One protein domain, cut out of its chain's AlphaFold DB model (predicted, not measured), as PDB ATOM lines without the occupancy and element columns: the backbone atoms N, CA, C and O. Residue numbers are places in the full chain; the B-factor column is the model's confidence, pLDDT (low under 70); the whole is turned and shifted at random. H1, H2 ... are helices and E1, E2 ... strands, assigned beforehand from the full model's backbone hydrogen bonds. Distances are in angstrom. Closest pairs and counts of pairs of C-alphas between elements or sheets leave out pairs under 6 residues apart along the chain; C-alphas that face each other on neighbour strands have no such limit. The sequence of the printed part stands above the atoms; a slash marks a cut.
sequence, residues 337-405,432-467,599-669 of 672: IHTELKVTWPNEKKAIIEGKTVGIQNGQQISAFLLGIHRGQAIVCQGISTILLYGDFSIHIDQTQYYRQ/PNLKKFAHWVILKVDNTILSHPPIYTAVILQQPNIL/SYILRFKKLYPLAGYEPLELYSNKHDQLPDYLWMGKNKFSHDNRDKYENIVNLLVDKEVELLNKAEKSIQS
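AT A GLANCE: This is residues 337 to 405, 432 to 467 and 599 to 669 of the 672 residues of an uncharacterized protein of Clostridiaceae bacterium (UniProt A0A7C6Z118). A twisted five-stranded sheet forms the core, with a smaller three-stranded sheet partly face to face with it, the strands of the two crossed, in a sandwich. The long helix H4 packs on the larger sheet's other face with residues 642 to 659, and its residues 660 to 663 touch H2. The 176 printed residues have four named helices and eight named strands, in the order E1 E2 E3 E4 E5 H1 E6 E7 H2 E8 H3 H4, a mixed class. The sheets, E4 E3 E6 E7 E8 and E1 E2 E5, are both antiparallel. The whole is compact, with a radius of gyration of the C-alphas of 15.9 A and spans of 47 by 37 by 35 A.

IN THESE COORDINATES: Begin with the larger sheet: E4, residues 377 to 386, is 29.7 A long, and E3, residues 365 to 374, 28.7 A. In the same sheet, look for E6 at residues 440 to 445, E7 at residues 455 to 460 and E8 at residues 616 to 620. Find C-alpha 342 at (48.233, -5.832, 271.392), where E1 starts and runs to 347; E2, residues 350 to 358, is 26.4 A long, and E5, residues 392 to 398, 20.3 A. H1 is residues 434 to 437, H2 599 to 607 and H3 628 to 631. H4, residues 642 to 669, runs 41.1 A to C-alpha 669 at (80.673, -7.810, 266.175).

HOW THE PARTS SIT: In the larger sheet, look at the hairpin of E3 and E4, where N 370 and O 381 are within hydrogen-bond range at 2.8 A; N 369 and O 442 of the neighbours E3 and E6 are within hydrogen-bond range at 2.8 A. In the hairpin of E6 and E7, N 443 and O 457 are 2.8 A apart, and N 458 and O 619 of E7 and E8 are 2.7 A apart. In the smaller sheet, N 344 and O 352 of the hairpin of E1 and E2 are 2.9 A apart, as are N 353 and O 395 of E2 and E5. The sandwich, two sheets face to face, has strands at 52 degrees; the closest C-alphas of E4 and E5, Gly 383 and Ile 397, are 4.8 A apart. H4 and the larger sheet make two layers, a helix on one face; its closest C-alphas to E4 are Glu 646 and Ala 378, 5.7 A. On the opposite face H1 lies over E3 at a height over the sheet of 7.8 A, and it only grazes the smaller sheet with residues 434 to 435. H2 and H4 touch at a steep tilt of 47 degrees, the same way, closest at the C-alphas of Phe 604 and Ala 663, 7.1 A. H3 is close to H4 but not clearly touching, with the C-alphas of Leu 630 and Lys 644 7.2 A apart. In H2 and H4 every O i to N i+4 pair is within hydrogen-bond range; H1 and H3 are too short for one.

THE WHOLE: The farthest C-alphas, Gly 363 and Ser 669, are 48.1 A apart. Two cuts leave out residues 406 to 431, a gap of 15.6 A between C-alphas 405 and 432, and 468 to 598, 13.4 A between C-alphas 467 and 599. Of the links printed whole, none is long. Look for pLDDT under 70 at residues 401 to 405, 448, 450 to 451 and 631 to 642; the mean of the printed part is 86.5.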
ATOM      1  N   ILE A 337      50.371 -19.524 273.210       91.81
ATOM      2  CA  ILE A 337      49.859 -18.155 273.073       91.81
ATOM      3  C   ILE A 337      50.697 -17.456 272.006       91.81
ATOM      4  O   ILE A 337      51.918 -17.413 272.131       91.81
ATOM      5  N   HIS A 338      50.051 -16.934 270.967       88.12
ATOM      6  CA  HIS A 338      50.730 -16.248 269.876       88.12
ATOM      7  C   HIS A 338      51.351 -14.934 270.377       88.12
ATOM      8  O   HIS A 338      50.750 -14.224 271.188       88.12
ATOM      9  N   THR A 339      52.546 -14.597 269.894       79.62
ATOM     10  CA  THR A 339      53.315 -13.415 270.325       79.62
ATOM     11  C   THR A 339      52.784 -12.100 269.757       79.62
ATOM     12  O   THR A 339      53.138 -11.033 270.255       79.62
ATOM     13  N   GLU A 340      51.876 -12.147 268.777       86.12
ATOM     14  CA  GLU A 340      51.125 -10.984 268.275       86.12
ATOM     15  C   GLU A 340      50.103 -10.490 269.313       86.12
ATOM     16  O   GLU A 340      48.893 -10.683 269.203       86.12
ATOM     17  N   LEU A 341      50.627  -9.852 270.357       92.12
ATOM     18  CA  LEU A 341      49.863  -9.275 271.451       92.12
ATOM     19  C   LEU A 341      49.753  -7.766 271.277       92.12
ATOM     20  O   LEU A 341      50.747  -7.058 271.081       92.12
ATOM     21  N   LYS A 342      48.536  -7.257 271.439       95.12
ATOM     22  CA  LYS A 342      48.233  -5.832 271.392       95.12
ATOM     23  C   LYS A 342      47.782  -5.372 272.768       95.12
ATOM     24  O   LYS A 342      46.764  -5.821 273.287       95.12
ATOM     25  N   VAL A 343      48.537  -4.448 273.358       95.50
ATOM     26  CA  VAL A 343      48.203  -3.843 274.653       95.50
ATOM     27  C   VAL A 343      47.812  -2.393 274.433       95.50
ATOM     28  O   VAL A 343      48.645  -1.566 274.065       95.50
ATOM     29  N   THR A 344      46.542  -2.074 274.663       96.69
ATOM     30  CA  THR A 344      46.031  -0.704 274.571       96.69
ATOM     31  C   THR A 344      45.717  -0.144 275.951       96.69
ATOM     32  O   THR A 344      45.373  -0.868 276.887       96.69
ATOM     33  N   TRP A 345      45.845   1.176 276.078       96.75
ATOM     34  CA  TRP A 345      45.647   1.904 277.329       96.75
ATOM     35  C   TRP A 345      44.533   2.937 277.146       96.75
ATOM     36  O   TRP A 345      44.840   4.091 276.839       96.75
ATOM     37  N   PRO A 346      43.248   2.571 277.331       96.44
ATOM     38  CA  PRO A 346      42.146   3.532 277.245       96.44
ATOM     39  C   PRO A 346      42.330   4.740 278.174       96.44
ATOM     40  O   PRO A 346      41.868   5.839 277.887       96.44
ATOM     41  N   ASN A 347      43.004   4.536 279.308       94.81
ATOM     42  CA  ASN A 347      43.500   5.581 280.199       94.81
ATOM     43  C   ASN A 347      44.638   5.014 281.068       94.81
ATOM     44  O   ASN A 347      44.971   3.835 280.979       94.81
ATOM     45  N   GLU A 348      45.231   5.825 281.952       93.94
ATOM     46  CA  GLU A 348      46.361   5.369 282.780       93.94
ATOM     47  C   GLU A 348      46.001   4.239 283.773       93.94
ATOM     48  O   GLU A 348      46.900   3.581 284.293       93.94
ATOM     49  N   LYS A 349      44.711   4.007 284.049       93.75
ATOM     50  CA  LYS A 349      44.201   3.052 285.046       93.75
ATOM     51  C   LYS A 349      43.601   1.783 284.443       93.75
ATOM     52  O   LYS A 349      43.174   0.919 285.205       93.75
ATOM     53  N   LYS A 350      43.535   1.675 283.114       95.38
ATOM     54  CA  LYS A 350      42.951   0.526 282.413       95.38
ATOM     55  C   LYS A 350      43.871   0.054 281.299       95.38
ATOM     56  O   LYS A 350      44.384   0.877 280.546       95.38
ATOM     57  N   ALA A 351      44.018  -1.258 281.181       97.00
ATOM     58  CA  ALA A 351      44.683  -1.913 280.066       97.00
ATOM     59  C   ALA A 351      43.716  -2.886 279.390       97.00
ATOM     60  O   ALA A 351      42.921  -3.539 280.068       97.00
ATOM     61  N   ILE A 352      43.804  -2.991 278.069       97.56
ATOM     62  CA  ILE A 352      43.138  -4.032 277.286       97.56
ATOM     63  C   ILE A 352      44.234  -4.802 276.561       97.56
ATOM     64  O   ILE A 352      45.031  -4.198 275.840       97.56
ATOM     65  N   ILE A 353      44.293  -6.109 276.795       97.31
ATOM     66  CA  ILE A 353      45.276  -7.013 276.201       97.31
ATOM     67  C   ILE A 353      44.534  -7.946 275.253       97.31
ATOM     68  O   ILE A 353      43.737  -8.774 275.693       97.31
ATOM     69  N   GLU A 354      44.804  -7.792 273.966       97.62
ATOM     70  CA  GLU A 354      44.213  -8.568 272.880       97.62
ATOM     71  C   GLU A 354      45.282  -9.478 272.273       97.62
ATOM     72  O   GLU A 354      46.457  -9.102 272.193       97.62
ATOM     73  N   GLY A 355      44.884 -10.669 271.844       96.00
ATOM     74  CA  GLY A 355      45.792 -11.608 271.200       96.00
ATOM     75  C   GLY A 355      45.089 -12.880 270.757       96.00
ATOM     76  O   GLY A 355      43.862 -12.984 270.811       96.00
ATOM     77  N   LYS A 356      45.894 -13.857 270.340       94.94
ATOM     78  CA  LYS A 356      45.423 -15.139 269.822       94.94
ATOM     79  C   LYS A 356      46.143 -16.305 270.481       94.94
ATOM     80  O   LYS A 356      47.289 -16.201 270.912       94.94
ATOM     81  N   THR A 357      45.462 -17.433 270.554       93.44
ATOM     82  CA  THR A 357      45.996 -18.711 271.012       93.44
ATOM     83  C   THR A 357      45.865 -19.751 269.912       93.44
ATOM     84  O   THR A 357      44.973 -19.675 269.069       93.44
ATOM     85  N   VAL A 358      46.763 -20.730 269.904       89.88
ATOM     86  CA  VAL A 358      46.779 -21.821 268.924       89.88
ATOM     87  C   VAL A 358      46.604 -23.131 269.671       89.88
ATOM     88  O   VAL A 358      47.214 -23.329 270.717       89.88
ATOM     89  N   GLY A 359      45.733 -24.010 269.170       88.75
ATOM     90  CA  GLY A 359      45.470 -25.321 269.777       88.75
ATOM     91  C   GLY A 359      44.690 -25.287 271.099       88.75
ATOM     92  O   GLY A 359      44.631 -26.304 271.787       88.75
ATOM     93  N   ILE A 360      44.090 -24.148 271.467       90.50
ATOM     94  CA  ILE A 360      43.352 -23.975 272.728       90.50
ATOM     95  C   ILE A 360      41.841 -23.964 272.475       90.50
ATOM     96  O   ILE A 360      41.360 -23.373 271.511       90.50
ATOM     97  N   GLN A 361      41.082 -24.660 273.326       90.69
ATOM     98  CA  GLN A 361      39.633 -24.804 273.163       90.69
ATOM     99  C   GLN A 361      38.883 -23.513 273.522       90.69
ATOM    100  O   GLN A 361      39.203 -22.843 274.505       90.69
ATOM    101  N   ASN A 362      37.823 -23.225 272.761       93.88
ATOM    102  CA  ASN A 362      36.877 -22.150 273.056       93.88
ATOM    103  C   ASN A 362      36.293 -22.306 274.475       93.88
ATOM    104  O   ASN A 362      35.961 -23.412 274.904       93.88
ATOM    105  N   GLY A 363      36.162 -21.194 275.194       93.88
ATOM    106  CA  GLY A 363      35.645 -21.132 276.560       93.88
ATOM    107  C   GLY A 363      36.679 -21.399 277.659       93.88
ATOM    108  O   GLY A 363      36.359 -21.204 278.832       93.88
ATOM    109  N   GLN A 364      37.913 -21.802 277.329       93.69
ATOM    110  CA  GLN A 364      38.971 -21.920 278.337       93.69
ATOM    111  C   GLN A 364      39.350 -20.548 278.905       93.69
ATOM    112  O   GLN A 364      39.358 -19.541 278.196       93.69
ATOM    113  N   GLN A 365      39.654 -20.506 280.204       94.19
ATOM    114  CA  GLN A 365      40.032 -19.267 280.878       94.19
ATOM    115  C   GLN A 365      41.474 -18.889 280.554       94.19
ATOM    116  O   GLN A 365      42.379 -19.725 280.577       94.19
ATOM    117  N   ILE A 366      41.686 -17.601 280.315       94.62
ATOM    118  CA  ILE A 366      43.003 -17.002 280.143       94.62
ATOM    119  C   ILE A 366      43.159 -15.848 281.129       94.62
ATOM    120  O   ILE A 366      42.298 -14.979 281.254       94.62
ATOM    121  N   SER A 367      44.275 -15.858 281.844       93.75
ATOM    122  CA  SER A 367      44.663 -14.843 282.813       93.75
ATOM    123  C   SER A 367      45.804 -13.999 282.249       93.75
ATOM    124  O   SER A 367      46.766 -14.541 281.704       93.75
ATOM    125  N   ALA A 368      45.731 -12.684 282.433       95.00
ATOM    126  CA  ALA A 368      46.829 -11.760 282.178       95.00
ATOM    127  C   ALA A 368      47.322 -11.149 283.484       95.00
ATOM    128  O   ALA A 368      46.519 -10.703 284.300       95.00
ATOM    129  N   PHE A 369      48.637 -11.072 283.650       94.00
ATOM    130  CA  PHE A 369      49.309 -10.438 284.774       94.00
ATOM    131  C   PHE A 369      50.169  -9.299 284.233       94.00
ATOM    132  O   PHE A 369      51.129  -9.551 283.512       94.00
ATOM    133  N   LEU A 370      49.842  -8.054 284.570       95.25
ATOM    134  CA  LEU A 370      50.712  -6.902 284.337       95.25
ATOM    135  C   LEU A 370      51.660  -6.760 285.515       95.25
ATOM    136  O   LEU A 370      51.198  -6.610 286.647       95.25
ATOM    137  N   LEU A 371      52.962  -6.796 285.249       95.06
ATOM    138  CA  LEU A 371      53.997  -6.760 286.275       95.06
ATOM    139  C   LEU A 371      54.898  -5.541 286.110       95.06
ATOM    140  O   LEU A 371      55.157  -5.079 284.999       95.06
ATOM    141  N   GLY A 372      55.428  -5.067 287.230       94.56
ATOM    142  CA  GLY A 372      56.462  -4.043 287.267       94.56
ATOM    143  C   GLY A 372      57.079  -3.907 288.648       94.56
ATOM    144  O   GLY A 372      56.773  -4.679 289.560       94.56
ATOM    145  N   ILE A 373      57.947  -2.911 288.809       91.81
ATOM    146  CA  ILE A 373      58.605  -2.612 290.082       91.81
ATOM    147  C   ILE A 373      58.417  -1.140 290.392       91.81
ATOM    148  O   ILE A 373      58.864  -0.281 289.636       91.81
ATOM    149  N   HIS A 374      57.800  -0.857 291.531       90.06
ATOM    150  CA  HIS A 374      57.598   0.502 292.014       90.06
ATOM    151  C   HIS A 374      58.119   0.608 293.444       90.06
ATOM    152  O   HIS A 374      57.756  -0.193 294.308       90.06
ATOM    153  N   ARG A 375      58.991   1.585 293.703       87.12
ATOM    154  CA  ARG A 375      59.652   1.804 295.000       87.12
ATOM    155  C   ARG A 375      60.259   0.540 295.624       87.12
ATOM    156  O   ARG A 375      60.197   0.356 296.841       87.12
ATOM    157  N   GLY A 376      60.855  -0.322 294.807       85.44
ATOM    158  CA  GLY A 376      61.476  -1.586 295.202       85.44
ATOM    159  C   GLY A 376      60.489  -2.680 295.583       85.44
ATOM    160  O   GLY A 376      60.873  -3.603 296.284       85.44
ATOM    161  N   GLN A 377      59.224  -2.573 295.182       87.19
ATOM    162  CA  GLN A 377      58.227  -3.621 295.372       87.19
ATOM    163  C   GLN A 377      57.738  -4.104 294.013       87.19
ATOM    164  O   GLN A 377      57.395  -3.291 293.152       87.19
ATOM    165  N   ALA A 378      57.687  -5.423 293.837       89.44
ATOM    166  CA  ALA A 378      56.996  -6.023 292.707       89.44
ATOM    167  C   ALA A 378      55.499  -5.690 292.804       89.44
ATOM    168  O   ALA A 378      54.865  -5.960 293.826       89.44
ATOM    169  N   ILE A 379      54.947  -5.094 291.750       89.38
ATOM    170  CA  ILE A 379      53.515  -4.827 291.617       89.38
ATOM    171  C   ILE A 379      52.953  -5.741 290.539       89.38
ATOM    172  O   ILE A 379      53.553  -5.877 289.473       89.38
ATOM    173  N   VAL A 380      51.794  -6.340 290.822       89.81
ATOM    174  CA  VAL A 380      51.067  -7.194 289.885       89.81
ATOM    175  C   VAL A 380      49.589  -6.817 289.861       89.81
ATOM    176  O   VAL A 380      48.949  -6.715 290.908       89.81
ATOM    177  N   CYS A 381      49.040  -6.646 288.660       90.81
ATOM    178  CA  CYS A 381      47.602  -6.531 288.419       90.81
ATOM    179  C   CYS A 381      47.147  -7.662 287.507       90.81
ATOM    180  O   CYS A 381      47.839  -7.981 286.542       90.81
ATOM    181  N   GLN A 382      45.994  -8.256 287.807       91.69
ATOM    182  CA  GLN A 382      45.484  -9.407 287.075       91.69
ATOM    183  C   GLN A 382      44.154  -9.075 286.403       91.69
ATOM    184  O   GLN A 382      43.301  -8.429 287.005       91.69
ATOM    185  N   GLY A 383      43.973  -9.578 285.186       92.44
ATOM    186  CA  GLY A 383      42.675  -9.693 284.529       92.44
ATOM    187  C   GLY A 383      42.464 -11.121 284.060       92.44
ATOM    188  O   GLY A 383      43.422 -11.872 283.871       92.44
ATOM    189  N   ILE A 384      41.206 -11.501 283.886       94.25
ATOM    190  CA  ILE A 384      40.814 -12.829 283.418       94.25
ATOM    191  C   ILE A 384      39.787 -12.638 282.308       94.25
ATOM    192  O   ILE A 384      38.949 -11.740 282.379       94.25
ATOM    193  N   SER A 385      39.863 -13.478 281.287       96.00
ATOM    194  CA  SER A 385      38.870 -13.577 280.225       96.00
ATOM    195  C   SER A 385      38.710 -15.036 279.806       96.00
ATOM    196  O   SER A 385      39.293 -15.945 280.403       96.00
ATOM    197  N   THR A 386      37.913 -15.266 278.776       96.12
ATOM    198  CA  THR A 386      37.763 -16.564 278.122       96.12
ATOM    199  C   THR A 386      38.243 -16.470 276.687       96.12
ATOM    200  O   THR A 386      38.034 -15.455 276.023       96.12
ATOM    201  N   ILE A 387      38.857 -17.541 276.206       96.06
ATOM    202  CA  ILE A 387      39.265 -17.680 274.812       96.06
ATOM    203  C   ILE A 387      38.013 -17.896 273.961       96.06
ATOM    204  O   ILE A 387      37.169 -18.720 274.308       96.06
ATOM    205  N   LEU A 388      37.888 -17.129 272.883       95.75
ATOM    206  CA  LEU A 388      36.769 -17.144 271.948       95.75
ATOM    207  C   LEU A 388      37.001 -18.161 270.816       95.75
ATOM    208  O   LEU A 388      37.968 -18.929 270.801       95.75
ATOM    209  N   LEU A 389      36.091 -18.162 269.838       92.19
ATOM    210  CA  LEU A 389      36.270 -18.889 268.583       92.19
ATOM    211  C   LEU A 389      37.582 -18.470 267.903       92.19
ATOM    212  O   LEU A 389      38.011 -17.328 268.016       92.19
ATOM    213  N   TYR A 390      38.220 -19.418 267.216       91.94
ATOM    214  CA  TYR A 390      39.512 -19.234 266.536       91.94
ATOM    215  C   TYR A 390      40.704 -18.881 267.441       91.94
ATOM    216  O   TYR A 390      41.785 -18.602 266.929       91.94
ATOM    217  N   GLY A 391      40.541 -18.969 268.765       93.31
ATOM    218  CA  GLY A 391      41.618 -18.762 269.730       93.31
ATOM    219  C   GLY A 391      41.815 -17.308 270.160       93.31
ATOM    220  O   GLY A 391      42.738 -17.041 270.931       93.31
ATOM    221  N   ASP A 392      40.977 -16.382 269.695       97.06
ATOM    222  CA  ASP A 392      41.081 -14.960 270.023       97.06
ATOM    223  C   ASP A 392      40.714 -14.688 271.490       97.06
ATOM    224  O   ASP A 392      39.860 -15.357 272.072       97.06
ATOM    225  N   PHE A 393      41.332 -13.686 272.109       96.94
ATOM    226  CA  PHE A 393      40.957 -13.231 273.448       96.94
ATOM    227  C   PHE A 393      41.113 -11.718 273.601       96.94
ATOM    228  O   PHE A 393      41.928 -11.078 272.939       96.94
ATOM    229  N   SER A 394      40.356 -11.157 274.546       97.62
ATOM    230  CA  SER A 394      40.510  -9.779 275.010       97.62
ATOM    231  C   SER A 394      40.360  -9.738 276.528       97.62
ATOM    232  O   SER A 394      39.341 -10.165 277.079       97.62
ATOM    233  N   ILE A 395      41.411  -9.299 277.221       97.19
ATOM    234  CA  ILE A 395      41.488  -9.253 278.683       97.19
ATOM    235  C   ILE A 395      41.534  -7.797 279.127       97.19
ATOM    236  O   ILE A 395      42.441  -7.048 278.768       97.19
ATOM    237  N   HIS A 396      40.571  -7.412 279.958       96.56
ATOM    238  CA  HIS A 396      40.498  -6.082 280.547       96.56
ATOM    239  C   HIS A 396      41.090  -6.116 281.954       96.56
ATOM    240  O   HIS A 396      40.662  -6.914 282.786       96.56
ATOM    241  N   ILE A 397      42.049  -5.230 282.222       94.19
ATOM    242  CA  ILE A 397      42.640  -5.034 283.548       94.19
ATOM    243  C   ILE A 397      42.327  -3.615 284.000       94.19
ATOM    244  O   ILE A 397      42.673  -2.646 283.322       94.19
ATOM    245  N   ASP A 398      41.692  -3.492 285.159       89.19
ATOM    246  CA  ASP A 398      41.402  -2.214 285.806       89.19
ATOM    247  C   ASP A 398      42.215  -2.093 287.102       89.19
ATOM    248  O   ASP A 398      42.440  -3.076 287.805       89.19
ATOM    249  N   GLN A 399      42.647  -0.881 287.456       80.44
ATOM    250  CA  GLN A 399      43.326  -0.594 288.722       80.44
ATOM    251  C   GLN A 399      42.495  -1.002 289.954       80.44
ATOM    252  O   GLN A 399      43.047  -1.197 291.029       80.44
ATOM    253  N   THR A 400      41.176  -1.136 289.831       71.44
ATOM    254  CA  THR A 400      40.324  -1.668 290.908       71.44
ATOM    255  C   THR A 400      40.514  -3.169 291.144       71.44
ATOM    256  O   THR A 400      40.298  -3.635 292.259       71.44
ATOM    257  N   GLN A 401      41.013  -3.916 290.155       62.19
ATOM    258  CA  GLN A 401      41.396  -5.332 290.261       62.19
ATOM    259  C   GLN A 401      42.824  -5.482 290.827       62.19
ATOM    260  O   GLN A 401      43.613  -6.341 290.425       62.19
ATOM    261  N   TYR A 402      43.182  -4.585 291.749       56.56
ATOM    262  CA  TYR A 402      44.491  -4.525 292.383       56.56
ATOM    263  C   TYR A 402      44.585  -5.498 293.552       56.56
ATOM    264  O   TYR A 402      43.779  -5.457 294.482       56.56
ATOM    265  N   TYR A 403      45.643  -6.306 293.554       53.41
ATOM    266  CA  TYR A 403      45.974  -7.175 294.672       53.41
ATOM    267  C   TYR A 403      47.140  -6.579 295.467       53.41
ATOM    268  O   TYR A 403      48.290  -6.609 295.037       53.41
ATOM    269  N   ARG A 404      46.846  -6.059 296.666       47.22
ATOM    270  CA  ARG A 404      47.853  -5.809 297.709       47.22
ATOM    271  C   ARG A 404      47.736  -6.913 298.744       47.22
ATOM    272  O   ARG A 404      46.749  -6.943 299.474       47.22
ATOM    273  N   GLN A 405      48.739  -7.776 298.870       44.50
ATOM    274  CA  GLN A 405      48.850  -8.536 300.109       44.50
ATOM    275  C   GLN A 405      49.331  -7.625 301.229       44.50
ATOM    276  O   GLN A 405      50.411  -7.033 301.181       44.50
ATOM    277  N   PRO A 432      50.147   3.141 291.996       73.62
ATOM    278  CA  PRO A 432      50.561   3.827 290.783       73.62
ATOM    279  C   PRO A 432      49.577   3.463 289.672       73.62
ATOM    280  O   PRO A 432      49.055   2.347 289.627       73.62
ATOM    281  N   ASN A 433      49.267   4.420 288.800       88.75
ATOM    282  CA  ASN A 433      48.418   4.141 287.646       88.75
ATOM    283  C   ASN A 433      48.992   2.929 286.886       88.75
ATOM    284  O   ASN A 433      50.213   2.824 286.786       88.75
ATOM    285  N   LEU A 434      48.151   2.020 286.375       90.56
ATOM    286  CA  LEU A 434      48.605   0.780 285.723       90.56
ATOM    287  C   LEU A 434      49.701   1.046 284.687       90.56
ATOM    288  O   LEU A 434      50.777   0.451 284.738       90.56
ATOM    289  N   LYS A 435      49.466   2.035 283.817       93.75
ATOM    290  CA  LYS A 435      50.420   2.439 282.780       93.75
ATOM    291  C   LYS A 435      51.759   2.913 283.355       93.75
ATOM    292  O   LYS A 435      52.768   2.812 282.672       93.75
ATOM    293  N   LYS A 436      51.772   3.433 284.591       91.19
ATOM    294  CA  LYS A 436      52.940   4.010 285.281       91.19
ATOM    295  C   LYS A 436      53.869   2.987 285.936       91.19
ATOM    296  O   LYS A 436      54.963   3.373 286.320       91.19
ATOM    297  N   PHE A 437      53.462   1.727 286.077       91.75
ATOM    298  CA  PHE A 437      54.351   0.683 286.597       91.75
ATOM    299  C   PHE A 437      54.502  -0.504 285.647       91.75
ATOM    300  O   PHE A 437      55.493  -1.220 285.750       91.75
ATOM    301  N   ALA A 438      53.533  -0.743 284.761       95.31
ATOM    302  CA  ALA A 438      53.532  -1.928 283.920       95.31
ATOM    303  C   ALA A 438      54.746  -1.942 282.984       95.31
ATOM    304  O   ALA A 438      54.966  -1.021 282.197       95.31
ATOM    305  N   HIS A 439      55.520  -3.015 283.076       96.69
ATOM    306  CA  HIS A 439      56.721  -3.238 282.287       96.69
ATOM    307  C   HIS A 439      56.610  -4.543 281.495       96.69
ATOM    308  O   HIS A 439      56.849  -4.560 280.289       96.69
ATOM    309  N   TRP A 440      56.164  -5.613 282.151       97.12
ATOM    310  CA  TRP A 440      55.952  -6.918 281.528       97.12
ATOM    311  C   TRP A 440      54.482  -7.313 281.568       97.12
ATOM    312  O   TRP A 440      53.717  -6.862 282.428       97.12
ATOM    313  N   VAL A 441      54.110  -8.224 280.674       96.38
ATOM    314  CA  VAL A 441      52.851  -8.959 280.753       96.38
ATOM    315  C   VAL A 441      53.128 -10.456 280.698       96.38
ATOM    316  O   VAL A 441      53.891 -10.923 279.854       96.38
ATOM    317  N   ILE A 442      52.517 -11.203 281.614       95.56
ATOM    318  CA  ILE A 442      52.459 -12.664 281.562       95.56
ATOM    319  C   ILE A 442      51.030 -13.056 281.224       95.56
ATOM    320  O   ILE A 442      50.103 -12.697 281.946       95.56
ATOM    321  N   LEU A 443      50.854 -13.820 280.156       95.31
ATOM    322  CA  LEU A 443      49.601 -14.486 279.833       95.31
ATOM    323  C   LEU A 443      49.696 -15.950 280.227       95.31
ATOM    324  O   LEU A 443      50.732 -16.579 280.033       95.31
ATOM    325  N   LYS A 444      48.614 -16.494 280.775       94.19
ATOM    326  CA  LYS A 444      48.537 -17.886 281.211       94.19
ATOM    327  C   LYS A 444      47.157 -18.446 280.917       94.19
ATOM    328  O   LYS A 444      46.164 -17.862 281.339       94.19
ATOM    329  N   VAL A 445      47.096 -19.604 280.274       93.06
ATOM    330  CA  VAL A 445      45.839 -20.344 280.110       93.06
ATOM    331  C   VAL A 445      45.642 -21.234 281.331       93.06
ATOM    332  O   VAL A 445      46.532 -21.992 281.733       93.06
ATOM    333  N   ASP A 446      44.481 -21.117 281.962       86.69
ATOM    334  CA  ASP A 446      44.135 -21.917 283.126       86.69
ATOM    335  C   ASP A 446      43.642 -23.296 282.673       86.69
ATOM    336  O   ASP A 446      42.454 -23.534 282.458       86.69
ATOM    337  N   ASN A 447      44.593 -24.222 282.526       77.06
ATOM    338  CA  ASN A 447      44.298 -25.613 282.203       77.06
ATOM    339  C   ASN A 447      43.567 -26.295 283.364       77.06
ATOM    340  O   ASN A 447      44.077 -26.393 284.482       77.06
ATOM    341  N   THR A 448      42.379 -26.824 283.078       61.62
ATOM    342  CA  THR A 448      41.605 -27.655 284.013       61.62
ATOM    343  C   THR A 448      42.188 -29.063 284.154       61.62
ATOM    344  O   THR A 448      41.940 -29.739 285.152       61.62
ATOM    345  N   ILE A 449      42.998 -29.501 283.185       72.31
ATOM    346  CA  ILE A 449      43.586 -30.838 283.146       72.31
ATOM    347  C   ILE A 449      45.001 -30.790 283.740       72.31
ATOM    348  O   ILE A 449      45.940 -30.318 283.104       72.31
ATOM    349  N   LEU A 450      45.157 -31.327 284.955       65.38
ATOM    350  CA  LEU A 450      46.411 -31.348 285.731       65.38
ATOM    351  C   LEU A 450      47.600 -32.049 285.043       65.38
ATOM    352  O   LEU A 450      48.720 -31.932 285.529       65.38
ATOM    353  N   SER A 451      47.375 -32.799 283.963       69.19
ATOM    354  CA  SER A 451      48.410 -33.588 283.283       69.19
ATOM    355  C   SER A 451      49.172 -32.840 282.187       69.19
ATOM    356  O   SER A 451      50.130 -33.395 281.658       69.19
ATOM    357  N   HIS A 452      48.763 -31.619 281.826       76.56
ATOM    358  CA  HIS A 452      49.422 -30.853 280.767       76.56
ATOM    359  C   HIS A 452      50.327 -29.763 281.350       76.56
ATOM    360  O   HIS A 452      49.964 -29.149 282.361       76.56
ATOM    361  N   PRO A 453      51.483 -29.484 280.718       81.62
ATOM    362  CA  PRO A 453      52.318 -28.359 281.110       81.62
ATOM    363  C   PRO A 453      51.521 -27.044 281.023       81.62
ATOM    364  O   PRO A 453      50.591 -26.925 280.216       81.62
ATOM    365  N   PRO A 454      51.841 -26.051 281.869       87.06
ATOM    366  CA  PRO A 454      51.175 -24.758 281.822       87.06
ATOM    367  C   PRO A 454      51.449 -24.081 280.475       87.06
ATOM    368  O   PRO A 454      52.588 -24.048 280.016       87.06
ATOM    369  N   ILE A 455      50.408 -23.512 279.869       92.38
ATOM    370  CA  ILE A 455      50.523 -22.713 278.647       92.38
ATOM    371  C   ILE A 455      50.624 -21.247 279.061       92.38
ATOM    372  O   ILE A 455      49.746 -20.740 279.769       92.38
ATOM    373  N   TYR A 456      51.700 -20.580 278.660       94.12
ATOM    374  CA  TYR A 456      51.967 -19.198 279.041       94.12
ATOM    375  C   TYR A 456      52.939 -18.526 278.073       94.12
ATOM    376  O   TYR A 456      53.748 -19.190 277.428       94.12
ATOM    377  N   THR A 457      52.911 -17.198 278.053       94.81
ATOM    378  CA  THR A 457      53.975 -16.363 277.484       94.81
ATOM    379  C   THR A 457      54.221 -15.173 278.406       94.81
ATOM    380  O   THR A 457      53.294 -14.658 279.034       94.81
ATOM    381  N   ALA A 458      55.478 -14.776 278.549       95.62
ATOM    382  CA  ALA A 458      55.947 -13.636 279.312       95.62
ATOM    383  C   ALA A 458      56.718 -12.729 278.361       95.62
ATOM    384  O   ALA A 458      57.757 -13.125 277.833       95.62
ATOM    385  N   VAL A 459      56.226 -11.512 278.156       95.75
ATOM    386  CA  VAL A 459      56.790 -10.578 277.177       95.75
ATOM    387  C   VAL A 459      57.030  -9.203 277.795       95.75
ATOM    388  O   VAL A 459      56.359  -8.803 278.755       95.75
ATOM    389  N   ILE A 460      57.975  -8.455 277.227       95.44
ATOM    390  CA  ILE A 460      58.165  -7.034 277.537       95.44
ATOM    391  C   ILE A 460      57.125  -6.218 276.767       95.44
ATOM    392  O   ILE A 460      56.938  -6.411 275.565       95.44
ATOM    393  N   LEU A 461      56.449  -5.287 277.442       94.69
ATOM    394  CA  LEU A 461      55.471  -4.414 276.794       94.69
ATOM    395  C   LEU A 461      56.122  -3.572 275.690       94.69
ATOM    396  O   LEU A 461      57.284  -3.192 275.774       94.69
ATOM    397  N   GLN A 462      55.343  -3.202 274.671       90.06
ATOM    398  CA  GLN A 462      55.840  -2.354 273.578       90.06
ATOM    399  C   GLN A 462      56.336  -0.978 274.057       90.06
ATOM    400  O   GLN A 462      57.217  -0.404 273.419       90.06
ATOM    401  N   GLN A 463      55.753  -0.479 275.151       91.69
ATOM    402  CA  GLN A 463      56.123   0.742 275.871       91.69
ATOM    403  C   GLN A 463      56.270   0.387 277.358       91.69
ATOM    404  O   GLN A 463      55.323   0.579 278.128       91.69
ATOM    405  N   PRO A 464      57.391  -0.228 277.760       95.19
ATOM    406  CA  PRO A 464      57.573  -0.662 279.134       95.19
ATOM    407  C   PRO A 464      57.873   0.539 280.031       95.19
ATOM    408  O   PRO A 464      58.593   1.454 279.636       95.19
ATOM    409  N   ASN A 465      57.328   0.552 281.249       95.31
ATOM    410  CA  ASN A 465      57.622   1.634 282.184       95.31
ATOM    411  C   ASN A 465      59.002   1.497 282.838       95.31
ATOM    412  O   ASN A 465      59.616   0.437 282.848       95.31
ATOM    413  N   ILE A 466      59.472   2.573 283.455       94.69
ATOM    414  CA  ILE A 466      60.672   2.589 284.277       94.69
ATOM    415  C   ILE A 466      60.492   1.645 285.472       94.69
ATOM    416  O   ILE A 466      59.476   1.681 286.166       94.69
ATOM    417  N   LEU A 467      61.509   0.827 285.741       94.00
ATOM    418  CA  LEU A 467      61.562   0.009 286.949       94.00
ATOM    419  C   LEU A 467      62.206   0.802 288.082       94.00
ATOM    420  O   LEU A 467      63.322   1.297 287.936       94.00
ATOM    421  N   SER A 599      64.675   3.044 275.635       89.19
ATOM    422  CA  SER A 599      65.697   3.432 274.653       89.19
ATOM    423  C   SER A 599      66.441   2.235 274.041       89.19
ATOM    424  O   SER A 599      66.753   2.241 272.847       89.19
ATOM    425  N   TYR A 600      66.676   1.183 274.826       89.25
ATOM    426  CA  TYR A 600      67.358  -0.031 274.383       89.25
ATOM    427  C   TYR A 600      66.439  -0.920 273.551       89.25
ATOM    428  O   TYR A 600      66.868  -1.446 272.529       89.25
ATOM    429  N   ILE A 601      65.164  -1.019 273.922       89.69
ATOM    430  CA  ILE A 601      64.151  -1.754 273.158       89.69
ATOM    431  C   ILE A 601      63.863  -1.059 271.824       89.69
ATOM    432  O   ILE A 601      63.744  -1.718 270.794       89.69
ATOM    433  N   LEU A 602      63.822   0.276 271.790       90.06
ATOM    434  CA  LEU A 602      63.715   1.025 270.536       90.06
ATOM    435  C   LEU A 602      64.932   0.797 269.640       90.06
ATOM    436  O   LEU A 602      64.785   0.621 268.430       90.06
ATOM    437  N   ARG A 603      66.141   0.767 270.215       89.00
ATOM    438  CA  ARG A 603      67.356   0.416 269.469       89.00
ATOM    439  C   ARG A 603      67.291  -1.020 268.952       89.00
ATOM    440  O   ARG A 603      67.631  -1.246 267.798       89.00
ATOM    441  N   PHE A 604      66.815  -1.954 269.767       88.69
ATOM    442  CA  PHE A 604      66.603  -3.346 269.388       88.69
ATOM    443  C   PHE A 604      65.661  -3.471 268.184       88.69
ATOM    444  O   PHE A 604      66.029  -4.073 267.180       88.69
ATOM    445  N   LYS A 605      64.495  -2.813 268.226       89.50
ATOM    446  CA  LYS A 605      63.532  -2.790 267.112       89.50
ATOM    447  C   LYS A 605      64.126  -2.207 265.830       89.50
ATOM    448  O   LYS A 605      63.859  -2.707 264.749       89.50
ATOM    449  N   LYS A 606      64.972  -1.176 265.943       89.88
ATOM    450  CA  LYS A 606      65.692  -0.606 264.789       89.88
ATOM    451  C   LYS A 606      66.735  -1.555 264.199       89.88
ATOM    452  O   LYS A 606      67.041  -1.447 263.018       89.88
ATOM    453  N   LEU A 607      67.319  -2.432 265.011       89.38
ATOM    454  CA  LEU A 607      68.320  -3.403 264.556       89.38
ATOM    455  C   LEU A 607      67.686  -4.618 263.888       89.38
ATOM    456  O   LEU A 607      68.282  -5.173 262.970       89.38
ATOM    457  N   TYR A 608      66.493  -4.996 264.342       92.06
ATOM    458  CA  TYR A 608      65.764  -6.173 263.886       92.06
ATOM    459  C   TYR A 608      64.356  -5.795 263.403       92.06
ATOM    460  O   TYR A 608      63.372  -6.290 263.950       92.06
ATOM    461  N   PRO A 609      64.228  -4.910 262.397       91.81
ATOM    462  CA  PRO A 609      62.928  -4.391 261.967       91.81
ATOM    463  C   PRO A 609      61.995  -5.495 261.453       91.81
ATOM    464  O   PRO A 609      60.791  -5.436 261.694       91.81
ATOM    465  N   LEU A 610      62.551  -6.535 260.820       92.19
ATOM    466  CA  LEU A 610      61.777  -7.672 260.318       92.19
ATOM    467  C   LEU A 610      61.444  -8.713 261.392       92.19
ATOM    468  O   LEU A 610      60.642  -9.600 261.148       92.19
ATOM    469  N   ALA A 611      61.989  -8.624 262.611       89.75
ATOM    470  CA  ALA A 611      61.508  -9.473 263.707       89.75
ATOM    471  C   ALA A 611      60.060  -9.117 264.118       89.75
ATOM    472  O   ALA A 611      59.437  -9.841 264.892       89.75
ATOM    473  N   GLY A 612      59.518  -8.021 263.570       80.69
ATOM    474  CA  GLY A 612      58.161  -7.545 263.781       80.69
ATOM    475  C   GLY A 612      58.052  -6.526 264.915       80.69
ATOM    476  O   GLY A 612      58.991  -6.255 265.663       80.69
ATOM    477  N   TYR A 613      56.854  -5.959 265.063       74.81
ATOM    478  CA  TYR A 613      56.492  -5.098 266.201       74.81
ATOM    479  C   TYR A 613      56.050  -5.898 267.434       74.81
ATOM    480  O   TYR A 613      55.495  -5.334 268.386       74.81
ATOM    481  N   GLU A 614      56.275  -7.208 267.405       77.31
ATOM    482  CA  GLU A 614      55.876  -8.114 268.465       77.31
ATOM    483  C   GLU A 614      56.600  -7.752 269.771       77.31
ATOM    484  O   GLU A 614      57.762  -7.321 269.765       77.31
ATOM    485  N   PRO A 615      55.905  -7.843 270.913       83.12
ATOM    486  CA  PRO A 615      56.538  -7.817 272.220       83.12
ATOM    487  C   PRO A 615      57.725  -8.781 272.289       83.12
ATOM    488  O   PRO A 615      57.643  -9.915 271.822       83.12
ATOM    489  N   LEU A 616      58.828  -8.336 272.895       90.94
ATOM    490  CA  LEU A 616      60.009  -9.181 273.048       90.94
ATOM    491  C   LEU A 616      59.695 -10.289 274.059       90.94
ATOM    492  O   LEU A 616      59.492 -10.011 275.246       90.94
ATOM    493  N   GLU A 617      59.631 -11.531 273.581       93.44
ATOM    494  CA  GLU A 617      59.363 -12.691 274.425       93.44
ATOM    495  C   GLU A 617      60.561 -13.004 275.329       93.44
ATOM    496  O   GLU A 617      61.700 -13.132 274.879       93.44
ATOM    497  N   LEU A 618      60.290 -13.113 276.629       94.06
ATOM    498  CA  LEU A 618      61.266 -13.481 277.652       94.06
ATOM    499  C   LEU A 618      61.229 -14.980 277.932       94.06
ATOM    500  O   LEU A 618      62.278 -15.618 278.008       94.06
ATOM    501  N   TYR A 619      60.019 -15.506 278.115       94.25
ATOM    502  CA  TYR A 619      59.754 -16.906 278.418       94.25
ATOM    503  C   TYR A 619      58.403 -17.304 277.828       94.25
ATOM    504  O   TYR A 619      57.450 -16.533 277.900       94.25
ATOM    505  N   SER A 620      58.264 -18.534 277.365       93.31
ATOM    506  CA  SER A 620      56.971 -19.136 277.052       93.31
ATOM    507  C   SER A 620      56.999 -20.632 277.320       93.31
ATOM    508  O   SER A 620      58.038 -21.221 277.626       93.31
ATOM    509  N   ASN A 621      55.847 -21.289 277.208       91.69
ATOM    510  CA  ASN A 621      55.815 -22.749 277.253       91.69
ATOM    511  C   ASN A 621      56.568 -23.392 276.068       91.69
ATOM    512  O   ASN A 621      56.877 -24.584 276.127       91.69
ATOM    513  N   LYS A 622      56.882 -22.610 275.025       89.19
ATOM    514  CA  LYS A 622      57.588 -23.044 273.816       89.19
ATOM    515  C   LYS A 622      59.062 -22.650 273.807       89.19
ATOM    516  O   LYS A 622      59.920 -23.491 273.551       89.19
ATOM    517  N   HIS A 623      59.365 -21.394 274.109       89.88
ATOM    518  CA  HIS A 623      60.710 -20.834 274.051       89.88
ATOM    519  C   HIS A 623      61.189 -20.473 275.443       89.88
ATOM    520  O   HIS A 623      60.475 -19.799 276.175       89.88
ATOM    521  N   ASP A 624      62.421 -20.870 275.778       90.50
ATOM    522  CA  ASP A 624      63.064 -20.526 277.048       90.50
ATOM    523  C   ASP A 624      62.095 -20.707 278.229       90.50
ATOM    524  O   ASP A 624      61.611 -19.733 278.785       90.50
ATOM    525  N   GLN A 625      61.747 -21.949 278.575       91.19
ATOM    526  CA  GLN A 625      60.726 -22.217 279.593       91.19
ATOM    527  C   GLN A 625      61.100 -21.627 280.967       91.19
ATOM    528  O   GLN A 625      62.246 -21.704 281.418       91.19
ATOM    529  N   LEU A 626      60.113 -21.045 281.655       88.75
ATOM    530  CA  LEU A 626      60.210 -20.635 283.055       88.75
ATOM    531  C   LEU A 626      60.563 -21.851 283.934       88.75
ATOM    532  O   LEU A 626      59.957 -22.908 283.753       88.75
ATOM    533  N   PRO A 627      61.460 -21.704 284.930       87.44
ATOM    534  CA  PRO A 627      61.845 -22.790 285.824       87.44
ATOM    535  C   PRO A 627      60.659 -23.482 286.505       87.44
ATOM    536  O   PRO A 627      59.771 -22.817 287.045       87.44
ATOM    537  N   ASP A 628      60.700 -24.815 286.575       81.06
ATOM    538  CA  ASP A 628      59.597 -25.640 287.085       81.06
ATOM    539  C   ASP A 628      59.123 -25.243 288.488       81.06
ATOM    540  O   ASP A 628      57.932 -25.300 288.781       81.06
ATOM    541  N   TYR A 629      60.019 -24.780 289.366       79.12
ATOM    542  CA  TYR A 629      59.664 -24.377 290.733       79.12
ATOM    543  C   TYR A 629      58.724 -23.159 290.795       79.12
ATOM    544  O   TYR A 629      58.085 -22.930 291.821       79.12
ATOM    545  N   LEU A 630      58.610 -22.373 289.718       74.62
ATOM    546  CA  LEU A 630      57.624 -21.291 289.626       74.62
ATOM    547  C   LEU A 630      56.216 -21.821 289.307       74.62
ATOM    548  O   LEU A 630      55.216 -21.171 289.642       74.62
ATOM    549  N   TRP A 631      56.138 -23.020 288.728       67.62
ATOM    550  CA  TRP A 631      54.907 -23.717 288.347       67.62
ATOM    551  C   TRP A 631      54.474 -24.774 289.363       67.62
ATOM    552  O   TRP A 631      53.276 -24.982 289.556       67.62
ATOM    553  N   MET A 632      55.431 -25.424 290.030       47.41
ATOM    554  CA  MET A 632      55.191 -26.533 290.948       47.41
ATOM    555  C   MET A 632      54.578 -26.051 292.269       47.41
ATOM    556  O   MET A 632      55.258 -25.668 293.217       47.41
ATOM    557  N   GLY A 633      53.250 -26.100 292.329       54.47
ATOM    558  CA  GLY A 633      52.470 -25.934 293.547       54.47
ATOM    559  C   GLY A 633      50.981 -26.017 293.236       54.47
ATOM    560  O   GLY A 633      50.471 -25.252 292.422       54.47
ATOM    561  N   LYS A 634      50.256 -26.921 293.912       47.41
ATOM    562  CA  LYS A 634      48.788 -27.058 293.779       47.41
ATOM    563  C   LYS A 634      48.025 -25.763 294.125       47.41
ATOM    564  O   LYS A 634      46.861 -25.627 293.760       47.41
ATOM    565  N   ASN A 635      48.700 -24.790 294.738       43.53
ATOM    566  CA  ASN A 635      48.217 -23.429 294.920       43.53
ATOM    567  C   ASN A 635      48.872 -22.500 293.892       43.53
ATOM    568  O   ASN A 635      50.010 -22.077 294.066       43.53
ATOM    569  N   LYS A 636      48.096 -22.305 292.815       53.38
ATOM    570  CA  LYS A 636      47.971 -21.261 291.776       53.38
ATOM    571  C   LYS A 636      48.926 -20.043 291.839       53.38
ATOM    572  O   LYS A 636      49.724 -19.837 292.743       53.38
ATOM    573  N   PHE A 637      48.794 -19.121 290.892       53.56
ATOM    574  CA  PHE A 637      48.989 -17.697 291.200       53.56
ATOM    575  C   PHE A 637      47.940 -17.279 292.258       53.56
ATOM    576  O   PHE A 637      47.045 -16.491 291.997       53.56
ATOM    577  N   SER A 638      47.946 -17.932 293.427       54.97
ATOM    578  CA  SER A 638      47.057 -17.625 294.530       54.97
ATOM    579  C   SER A 638      47.547 -16.333 295.141       54.97
ATOM    580  O   SER A 638      48.756 -16.108 295.230       54.97
ATOM    581  N   HIS A 639      46.600 -15.524 295.588       51.34
ATOM    582  CA  HIS A 639      46.840 -14.186 296.098       51.34
ATOM    583  C   HIS A 639      47.858 -14.124 297.238       51.34
ATOM    584  O   HIS A 639      48.318 -13.027 297.512       51.34
ATOM    585  N   ASP A 640      48.253 -15.258 297.844       58.06
ATOM    586  CA  ASP A 640      49.009 -15.273 299.089       58.06
ATOM    587  C   ASP A 640      50.556 -15.342 299.055       58.06
ATOM    588  O   ASP A 640      51.177 -15.410 300.117       58.06
ATOM    589  N   ASN A 641      51.210 -15.304 297.885       68.69
ATOM    590  CA  ASN A 641      52.652 -15.596 297.792       68.69
ATOM    591  C   ASN A 641      53.511 -14.443 297.229       68.69
ATOM    592  O   ASN A 641      53.933 -14.465 296.071       68.69
ATOM    593  N   ARG A 642      53.806 -13.441 298.068       65.62
ATOM    594  CA  ARG A 642      54.715 -12.319 297.755       65.62
ATOM    595  C   ARG A 642      56.082 -12.769 297.226       65.62
ATOM    596  O   ARG A 642      56.522 -12.270 296.190       65.62
ATOM    597  N   ASP A 643      56.715 -13.727 297.898       74.88
ATOM    598  CA  ASP A 643      58.051 -14.214 297.537       74.88
ATOM    599  C   ASP A 643      58.062 -14.782 296.111       74.88
ATOM    600  O   ASP A 643      59.034 -14.632 295.371       74.88
ATOM    601  N   LYS A 644      56.945 -15.374 295.670       80.81
ATOM    602  CA  LYS A 644      56.790 -15.876 294.301       80.81
ATOM    603  C   LYS A 644      56.825 -14.757 293.259       80.81
ATOM    604  O   LYS A 644      57.530 -14.904 292.264       80.81
ATOM    605  N   TYR A 645      56.111 -13.650 293.465       83.38
ATOM    606  CA  TYR A 645      56.105 -12.537 292.505       83.38
ATOM    607  C   TYR A 645      57.439 -11.800 292.460       83.38
ATOM    608  O   TYR A 645      57.902 -11.456 291.377       83.38
ATOM    609  N   GLU A 646      58.086 -11.614 293.612       85.44
ATOM    610  CA  GLU A 646      59.440 -11.062 293.661       85.44
ATOM    611  C   GLU A 646      60.424 -11.962 292.898       85.44
ATOM    612  O   GLU A 646      61.245 -11.469 292.125       85.44
ATOM    613  N   ASN A 647      60.311 -13.287 293.039       87.75
ATOM    614  CA  ASN A 647      61.130 -14.236 292.284       87.75
ATOM    615  C   ASN A 647      60.855 -14.192 290.775       87.75
ATOM    616  O   ASN A 647      61.809 -14.196 289.999       87.75
ATOM    617  N   ILE A 648      59.586 -14.117 290.356       90.12
ATOM    618  CA  ILE A 648      59.212 -13.994 288.937       90.12
ATOM    619  C   ILE A 648      59.774 -12.699 288.357       90.12
ATOM    620  O   ILE A 648      60.464 -12.736 287.348       90.12
ATOM    621  N   VAL A 649      59.530 -11.561 289.004       91.06
ATOM    622  CA  VAL A 649      59.990 -10.261 288.512       91.06
ATOM    623  C   VAL A 649      61.515 -10.207 288.420       91.06
ATOM    624  O   VAL A 649      62.046  -9.770 287.403       91.06
ATOM    625  N   ASN A 650      62.233 -10.718 289.423       88.94
ATOM    626  CA  ASN A 650      63.692 -10.810 289.351       88.94
ATOM    627  C   ASN A 650      64.163 -11.685 288.179       88.94
ATOM    628  O   ASN A 650      65.142 -11.344 287.521       88.94
ATOM    629  N   LEU A 651      63.457 -12.781 287.893       91.88
ATOM    630  CA  LEU A 651      63.770 -13.656 286.768       91.88
ATOM    631  C   LEU A 651      63.506 -12.988 285.406       91.88
ATOM    632  O   LEU A 651      64.293 -13.178 284.476       91.88
ATOM    633  N   LEU A 652      62.429 -12.203 285.285       93.88
ATOM    634  CA  LEU A 652      62.133 -11.420 284.079       93.88
ATOM    635  C   LEU A 652      63.227 -10.381 283.823       93.88
ATOM    636  O   LEU A 652      63.715 -10.269 282.703       93.88
ATOM    637  N   VAL A 653      63.669  -9.691 284.873       92.00
ATOM    638  CA  VAL A 653      64.728  -8.675 284.795       92.00
ATOM    639  C   VAL A 653      66.051  -9.294 284.373       92.00
ATOM    640  O   VAL A 653      66.711  -8.786 283.469       92.00
ATOM    641  N   ASP A 654      66.440 -10.403 285.005       90.69
ATOM    642  CA  ASP A 654      67.676 -11.103 284.665       90.69
ATOM    643  C   ASP A 654      67.663 -11.542 283.187       90.69
ATOM    644  O   ASP A 654      68.671 -11.390 282.489       90.69
ATOM    645  N   LYS A 655      66.510 -12.007 282.686       92.94
ATOM    646  CA  LYS A 655      66.335 -12.400 281.283       92.94
ATOM    647  C   LYS A 655      66.394 -11.221 280.328       92.94
ATOM    648  O   LYS A 655      67.127 -11.275 279.351       92.94
ATOM    649  N   GLU A 656      65.664 -10.149 280.604       93.69
ATOM    650  CA  GLU A 656      65.677  -8.943 279.778       93.69
ATOM    651  C   GLU A 656      67.096  -8.374 279.643       93.69
ATOM    652  O   GLU A 656      67.565  -8.096 278.537       93.69
ATOM    653  N   VAL A 657      67.832  -8.299 280.754       90.69
ATOM    654  CA  VAL A 657      69.235  -7.872 280.757       90.69
ATOM    655  C   VAL A 657      70.112  -8.818 279.933       90.69
ATOM    656  O   VAL A 657      70.996  -8.352 279.210       90.69
ATOM    657  N   GLU A 658      69.895 -10.133 280.018       91.50
ATOM    658  CA  GLU A 658      70.586 -11.125 279.188       91.50
ATOM    659  C   GLU A 658      70.336 -10.887 277.690       91.50
ATOM    660  O   GLU A 658      71.301 -10.827 276.921       91.50
ATOM    661  N   LEU A 659      69.074 -10.718 277.278       90.12
ATOM    662  CA  LEU A 659      68.692 -10.522 275.875       90.12
ATOM    663  C   LEU A 659      69.285  -9.231 275.310       90.12
ATOM    664  O   LEU A 659      69.909  -9.252 274.250       90.12
ATOM    665  N   LEU A 660      69.180  -8.125 276.049       88.81
ATOM    666  CA  LEU A 660      69.744  -6.844 275.624       88.81
ATOM    667  C   LEU A 660      71.270  -6.897 275.515       88.81
ATOM    668  O   LEU A 660      71.845  -6.357 274.573       88.81
ATOM    669  N   ASN A 661      71.949  -7.608 276.421       89.62
ATOM    670  CA  ASN A 661      73.396  -7.802 276.322       89.62
ATOM    671  C   ASN A 661      73.792  -8.682 275.124       89.62
ATOM    672  O   ASN A 661      74.832  -8.434 274.514       89.62
ATOM    673  N   LYS A 662      73.000  -9.706 274.778       90.19
ATOM    674  CA  LYS A 662      73.224 -10.526 273.574       90.19
ATOM    675  C   LYS A 662      73.044  -9.697 272.302       90.19
ATOM    676  O   LYS A 662      73.919  -9.730 271.440       90.19
ATOM    677  N   ALA A 663      71.977  -8.904 272.240       85.12
ATOM    678  CA  ALA A 663      71.714  -7.990 271.136       85.12
ATOM    679  C   ALA A 663      72.783  -6.893 271.005       85.12
ATOM    680  O   ALA A 663      73.103  -6.468 269.908       85.12
ATOM    681  N   GLU A 664      73.383  -6.422 272.098       86.06
ATOM    682  CA  GLU A 664      74.486  -5.461 271.996       86.06
ATOM    683  C   GLU A 664      75.784  -6.083 271.487       86.06
ATOM    684  O   GLU A 664      76.514  -5.450 270.725       86.06
ATOM    685  N   LYS A 665      76.084  -7.321 271.891       88.75
ATOM    686  CA  LYS A 665      77.280  -8.023 271.419       88.75
ATOM    687  C   LYS A 665      77.237  -8.264 269.908       88.75
ATOM    688  O   LYS A 665      78.263  -8.080 269.264       88.75
ATOM    689  N   SER A 666      76.070  -8.592 269.348       82.69
ATOM    690  CA  SER A 666      75.894  -8.739 267.892       82.69
ATOM    691  C   SER A 666      76.067  -7.413 267.136       82.69
ATOM    692  O   SER A 666      76.553  -7.395 266.005       82.69
ATOM    693  N   ILE A 667      75.740  -6.273 267.757       78.31
ATOM    694  CA  ILE A 667      76.064  -4.953 267.189       78.31
ATOM    695  C   ILE A 667      77.578  -4.753 267.160       78.31
ATOM    696  O   ILE A 667      78.120  -4.335 266.145       78.31
ATOM    697  N   GLN A 668      78.264  -5.043 268.267       83.38
ATOM    698  CA  GLN A 668      79.706  -4.808 268.363       83.38
ATOM    699  C   GLN A 668      80.476  -5.662 267.355       83.38
ATOM    700  O   GLN A 668      81.376  -5.142 266.704       83.38
ATOM    701  N   SER A 669      80.068  -6.920 267.168       79.50
ATOM    702  CA  SER A 669      80.673  -7.810 266.175       79.50
ATOM    703  C   SER A 669      80.342  -7.456 264.727       79.50
ATOM    704  O   SER A 669      81.056  -7.896 263.843       79.50
TER     705      SER A 669